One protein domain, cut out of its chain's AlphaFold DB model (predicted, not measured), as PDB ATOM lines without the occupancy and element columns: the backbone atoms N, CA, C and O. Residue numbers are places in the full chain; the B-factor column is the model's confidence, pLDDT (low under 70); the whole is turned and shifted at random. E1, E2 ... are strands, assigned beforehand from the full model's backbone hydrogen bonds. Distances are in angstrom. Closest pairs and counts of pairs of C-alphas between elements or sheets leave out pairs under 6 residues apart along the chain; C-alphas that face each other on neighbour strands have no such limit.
ATOM      1  N   THR A 105      36.369 -45.302   0.887       91.06
ATOM      2  CA  THR A 105      37.128 -44.088   1.191       91.06
ATOM      3  C   THR A 105      38.320 -44.406   2.067       91.06
ATOM      4  O   THR A 105      38.267 -45.290   2.922       91.06
ATOM      5  N   VAL A 106      39.385 -43.641   1.859       88.88
ATOM      6  CA  VAL A 106      40.558 -43.598   2.722       88.88
ATOM      7  C   VAL A 106      40.731 -42.147   3.143       88.88
ATOM      8  O   VAL A 106      40.878 -41.269   2.297       88.88
ATOM      9  N   ALA A 107      40.699 -41.895   4.445       86.31
ATOM     10  CA  ALA A 107      41.027 -40.603   5.023       86.31
ATOM     11  C   ALA A 107      42.415 -40.677   5.658       86.31
ATOM     12  O   ALA A 107      42.690 -41.588   6.444       86.31
ATOM     13  N   THR A 108      43.264 -39.704   5.338       81.38
ATOM     14  CA  THR A 108      44.602 -39.556   5.911       81.38
ATOM     15  C   THR A 108      44.694 -38.265   6.720       81.38
ATOM     16  O   THR A 108      44.023 -37.278   6.417       81.38
ATOM     17  N   VAL A 109      45.508 -38.271   7.772       75.56
ATOM     18  CA  VAL A 109      45.818 -37.095   8.596       75.56
ATOM     19  C   VAL A 109      47.317 -37.112   8.881       75.56
ATOM     20  O   VAL A 109      47.847 -38.139   9.292       75.56
ATOM     21  N   ASN A 110      48.011 -35.995   8.627       73.81
ATOM     22  CA  ASN A 110      49.458 -35.837   8.853       73.81
ATOM     23  C   ASN A 110      50.332 -36.975   8.278       73.81
ATOM     24  O   ASN A 110      51.339 -37.353   8.867       73.81
ATOM     25  N   GLY A 111      49.944 -37.525   7.123       69.88
ATOM     26  CA  GLY A 111      50.681 -38.600   6.450       69.88
ATOM     27  C   GLY A 111      50.366 -40.022   6.931       69.88
ATOM     28  O   GLY A 111      50.909 -40.959   6.359       69.88
ATOM     29  N   GLY A 112      49.476 -40.197   7.919       73.19
ATOM     30  CA  GLY A 112      48.991 -41.505   8.377       73.19
ATOM     31  C   GLY A 112      47.542 -41.796   7.970       73.19
ATOM     32  O   GLY A 112      46.732 -40.880   7.809       73.19
ATOM     33  N   ILE A 113      47.189 -43.074   7.823       78.44
ATOM     34  CA  ILE A 113      45.813 -43.540   7.605       78.44
ATOM     35  C   ILE A 113      44.993 -43.345   8.886       78.44
ATOM     36  O   ILE A 113      45.306 -43.908   9.931       78.44
ATOM     37  N   HIS A 114      43.914 -42.569   8.790       79.00
ATOM     38  CA  HIS A 114      43.018 -42.253   9.902       79.00
ATOM     39  C   HIS A 114      41.721 -43.071   9.870       79.00
ATOM     40  O   HIS A 114      41.215 -43.487  10.911       79.00
ATOM     41  N   LYS A 115      41.161 -43.303   8.678       84.62
ATOM     42  CA  LYS A 115      39.918 -44.063   8.512       84.62
ATOM     43  C   LYS A 115      39.866 -44.713   7.140       84.62
ATOM     44  O   LYS A 115      40.183 -44.071   6.144       84.62
ATOM     45  N   VAL A 116      39.393 -45.953   7.093       88.00
ATOM     46  CA  VAL A 116      39.142 -46.683   5.851       88.00
ATOM     47  C   VAL A 116      37.725 -47.241   5.877       88.00
ATOM     48  O   VAL A 116      37.262 -47.702   6.920       88.00
ATOM     49  N   THR A 117      37.007 -47.148   4.757       91.38
ATOM     50  CA  THR A 117      35.646 -47.689   4.616       91.38
ATOM     51  C   THR A 117      35.416 -48.290   3.232       91.38
ATOM     52  O   THR A 117      36.101 -47.945   2.268       91.38
ATOM     53  N   GLY A 118      34.398 -49.145   3.121       93.44
ATOM     54  CA  GLY A 118      34.001 -49.771   1.861       93.44
ATOM     55  C   GLY A 118      34.991 -50.844   1.416       93.44
ATOM     56  O   GLY A 118      35.470 -51.615   2.238       93.44
ATOM     57  N   ALA A 119      35.296 -50.881   0.120       94.06
ATOM     58  CA  ALA A 119      36.173 -51.892  -0.481       94.06
ATOM     59  C   ALA A 119      37.673 -51.705  -0.184       94.06
ATOM     60  O   ALA A 119      38.501 -52.342  -0.823       94.06
ATOM     61  N   PHE A 120      38.053 -50.812   0.727       92.81
ATOM     62  CA  PHE A 120      39.451 -50.613   1.093       92.81
ATOM     63  C   PHE A 120      39.748 -51.243   2.450       92.81
ATOM     64  O   PHE A 120      38.927 -51.191   3.368       92.81
ATOM     65  N   LYS A 121      40.963 -51.769   2.597       89.50
ATOM     66  CA  LYS A 121      41.511 -52.280   3.854       89.50
ATOM     67  C   LYS A 121      42.869 -51.641   4.112       89.50
ATOM     68  O   LYS A 121      43.687 -51.562   3.204       89.50
ATOM     69  N   ALA A 122      43.114 -51.194   5.341       84.31
ATOM     70  CA  ALA A 122      44.454 -50.798   5.771       84.31
ATOM     71  C   ALA A 122      45.174 -51.996   6.392       84.31
ATOM     72  O   ALA A 122      44.591 -52.688   7.230       84.31
ATOM     73  N   ASN A 123      46.440 -52.198   6.030       78.25
ATOM     74  CA  ASN A 123      47.328 -53.116   6.736       78.25
ATOM     75  C   ASN A 123      48.393 -52.312   7.491       78.25
ATOM     76  O   ASN A 123      49.081 -51.469   6.910       78.25
ATOM     77  N   GLY A 124      48.515 -52.589   8.790       68.62
ATOM     78  CA  GLY A 124      49.359 -51.850   9.730       68.62
ATOM     79  C   GLY A 124      48.546 -51.199  10.851       68.62
ATOM     80  O   GLY A 124      47.315 -51.230  10.849       68.62
ATOM     81  N   GLU A 125      49.241 -50.622  11.827       59.62
ATOM     82  CA  GLU A 125      48.622 -49.938  12.967       59.62
ATOM     83  C   GLU A 125      47.898 -48.660  12.504       59.62
ATOM     84  O   GLU A 125      48.509 -47.729  11.967       59.62
ATOM     85  N   VAL A 126      46.578 -48.604  12.715       56.38
ATOM     86  CA  VAL A 126      45.792 -47.369  12.581       56.38
ATOM     87  C   VAL A 126      46.042 -46.550  13.841       56.38
ATOM     88  O   VAL A 126      45.435 -46.793  14.882       56.38
ATOM     89  N   PHE A 127      46.968 -45.597  13.778       56.31
ATOM     90  CA  PHE A 127      47.303 -44.777  14.938       56.31
ATOM     91  C   PHE A 127      46.278 -43.644  15.132       56.31
ATOM     92  O   PHE A 127      46.177 -42.761  14.277       56.31
ATOM     93  N   PRO A 128      45.573 -43.560  16.275       53.06
ATOM     94  CA  PRO A 128      45.072 -42.282  16.757       53.06
ATOM     95  C   PRO A 128      46.287 -41.482  17.241       53.06
ATOM     96  O   PRO A 128      46.791 -41.703  18.340       53.06
ATOM     97  N   GLN A 129      46.850 -40.619  16.396       53.50
ATOM     98  CA  GLN A 129      48.094 -39.932  16.745       53.50
ATOM     99  C   GLN A 129      47.891 -38.987  17.945       53.50
ATOM    100  O   GLN A 129      47.213 -37.967  17.844       53.50
ATOM    101  N   ILE A 130      48.549 -39.303  19.064       56.22
ATOM    102  CA  ILE A 130      48.972 -38.329  20.076       56.22
ATOM    103  C   ILE A 130      50.353 -37.829  19.633       56.22
ATOM    104  O   ILE A 130      51.242 -38.631  19.352       56.22
ATOM    105  N   ALA A 131      50.528 -36.512  19.514       53.44
ATOM    106  CA  ALA A 131      51.761 -35.897  19.031       53.44
ATOM    107  C   ALA A 131      52.938 -36.143  19.997       53.44
ATOM    108  O   ALA A 131      53.077 -35.456  21.007       53.44
ATOM    109  N   THR A 132      53.813 -37.092  19.673       55.62
ATOM    110  CA  THR A 132      55.158 -37.195  20.251       55.62
ATOM    111  C   THR A 132      56.186 -37.228  19.119       55.62
ATOM    112  O   THR A 132      55.982 -37.872  18.094       55.62
ATOM    113  N   ASN A 133      57.275 -36.469  19.274       53.81
ATOM    114  CA  ASN A 133      58.301 -36.152  18.262       53.81
ATOM    115  C   ASN A 133      59.176 -37.342  17.794       53.81
ATOM    116  O   ASN A 133      60.305 -37.145  17.345       53.81
ATOM    117  N   THR A 134      58.687 -38.578  17.873       54.56
ATOM    118  CA  THR A 134      59.447 -39.781  17.509       54.56
ATOM    119  C   THR A 134      58.852 -40.391  16.241       54.56
ATOM    120  O   THR A 134      57.917 -41.185  16.293       54.56
ATOM    121  N   MET A 135      59.374 -39.996  15.080       52.16
ATOM    122  CA  MET A 135      58.934 -40.504  13.775       52.16
ATOM    123  C   MET A 135      59.436 -41.943  13.576       52.16
ATOM    124  O   MET A 135      60.536 -42.157  13.070       52.16
ATOM    125  N   ILE A 136      58.641 -42.942  13.964       54.69
ATOM    126  CA  ILE A 136      58.809 -44.310  13.456       54.69
ATOM    127  C   ILE A 136      58.048 -44.374  12.130       54.69
ATOM    128  O   ILE A 136      56.819 -44.347  12.113       54.69
ATOM    129  N   ALA A 137      58.774 -44.416  11.011       55.22
ATOM    130  CA  ALA A 137      58.196 -44.576   9.680       55.22
ATOM    131  C   ALA A 137      57.681 -46.016   9.501       55.22
ATOM    132  O   ALA A 137      58.375 -46.879   8.967       55.22
ATOM    133  N   GLY A 138      56.475 -46.295   9.993       58.19
ATOM    134  CA  GLY A 138      55.761 -47.522   9.656       58.19
ATOM    135  C   GLY A 138      55.275 -47.454   8.208       58.19
ATOM    136  O   GLY A 138      54.582 -46.509   7.839       58.19
ATOM    137  N   LEU A 139      55.630 -48.438   7.380       61.03
ATOM    138  CA  LEU A 139      55.027 -48.594   6.055       61.03
ATOM    139  C   LEU A 139      53.540 -48.930   6.236       61.03
ATOM    140  O   LEU A 139      53.207 -49.923   6.878       61.03
ATOM    141  N   GLN A 140      52.659 -48.097   5.688       72.75
ATOM    142  CA  GLN A 140      51.217 -48.333   5.663       72.75
ATOM    143  C   GLN A 140      50.812 -48.732   4.244       72.75
ATOM    144  O   GLN A 140      51.183 -48.044   3.291       72.75
ATOM    145  N   SER A 141      50.057 -49.821   4.088       79.19
ATOM    146  CA  SER A 141      49.481 -50.203   2.794       79.19
ATOM    147  C   SER A 141      47.961 -50.107   2.829       79.19
ATOM    148  O   SER A 141      47.319 -50.337   3.858       79.19
ATOM    149  N   ILE A 142      47.391 -49.739   1.684       86.12
ATOM    150  CA  ILE A 142      45.955 -49.770   1.438       86.12
ATOM    151  C   ILE A 142      45.739 -50.792   0.342       86.12
ATOM    152  O   ILE A 142      46.234 -50.618  -0.771       86.12
ATOM    153  N   ASP A 143      44.956 -51.809   0.656       90.06
ATOM    154  CA  ASP A 143      44.548 -52.803  -0.313       90.06
ATOM    155  C   ASP A 143      43.127 -52.494  -0.769       90.06
ATOM    156  O   ASP A 143      42.252 -52.149   0.034       90.06
ATOM    157  N   LEU A 144      42.895 -52.627  -2.071       91.25
ATOM    158  CA  LEU A 144      41.546 -52.739  -2.602       91.25
ATOM    159  C   LEU A 144      41.104 -54.193  -2.431       91.25
ATOM    160  O   LEU A 144      41.580 -55.082  -3.133       91.25
ATOM    161  N   ASP A 145      40.173 -54.409  -1.515       92.25
ATOM    162  CA  ASP A 145      39.540 -55.692  -1.258       92.25
ATOM    163  C   ASP A 145      38.023 -55.569  -1.450       92.25
ATOM    164  O   ASP A 145      37.253 -55.194  -0.564       92.25
ATOM    165  N   VAL A 146      37.587 -55.897  -2.664       92.69
ATOM    166  CA  VAL A 146      36.173 -55.871  -3.057       92.69
ATOM    167  C   VAL A 146      35.351 -56.929  -2.305       92.69
ATOM    168  O   VAL A 146      34.145 -56.738  -2.118       92.69
ATOM    169  N   SER A 147      35.992 -57.991  -1.799       91.88
ATOM    170  CA  SER A 147      35.310 -59.060  -1.056       91.88
ATOM    171  C   SER A 147      34.669 -58.574   0.250       91.88
ATOM    172  O   SER A 147      33.749 -59.208   0.766       91.88
ATOM    173  N   LEU A 148      35.092 -57.407   0.749       90.25
ATOM    174  CA  LEU A 148      34.552 -56.776   1.954       90.25
ATOM    175  C   LEU A 148      33.107 -56.292   1.806       90.25
ATOM    176  O   LEU A 148      32.416 -56.115   2.809       90.25
ATOM    177  N   VAL A 149      32.652 -56.034   0.578       92.00
ATOM    178  CA  VAL A 149      31.329 -55.439   0.321       92.00
ATOM    179  C   VAL A 149      30.472 -56.251  -0.641       92.00
ATOM    180  O   VAL A 149      29.251 -56.094  -0.639       92.00
TER     181      VAL A 149
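What this domain is: This is residues 105 to 149 of the 170 residues of an uncharacterized protein of Cedecea sp. NFIX57 (UniProt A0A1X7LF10). Two small two-stranded antiparallel hairpins, E1 with E2 and E3 with E4, are joined through a tight turn at Ala 119, and a long loop between E3 and E4 reaches out, with residues 130 to 136 sticking out free at one end of the longest axis. The 45 printed residues hold no named helix and four named strands, E1, E2, E3 and E4 in that order, in two sheets, E1 - E2 and E3 - E4. The class is all strand, with 20 of the 45 residues, under half, in named elements. The whole is only just loose, close to compact, with a radius of gyration of the C-alphas of 11.6 A and spans of 37 by 15 by 12 A.

Where its parts are: Begin at C-alpha 105, at (37.128, -44.088, 1.191), where E1 starts and runs to residue 109, 13.4 A. E2, residues 112 to 118, starts at (48.991, -41.505, 8.377) and covers 18.3 A. E3 is residues 120 to 123, and E4 is residues 141 to 144, ending at (41.546, -52.739, -2.602).

How they stand to each other: Look first at the hairpin E1 and E2, antiparallel at 165 degrees, where N 107 and O 115 are 2.8 A apart, within hydrogen-bond range. In the hairpin E3 and E4, antiparallel at 151 degrees, find N 121 and O 143 within that range at 2.9 A. Between E2 and E3 the closest C-alphas are those of Val 116 and Ala 122, 6.7 A apart. E1 and E4 are only just apart, at 8.3 A; E2 and E4 are apart.

The domain as a whole: The C-alphas farthest apart are those of Asn 133 and Ser 147, 37.8 A. The printed part has no cut. The link E3 to E4 is long, 17 residues. Mean pLDDT of the printed part is 75.0; look for values under 70 at residue 111 and residues 124 to 139.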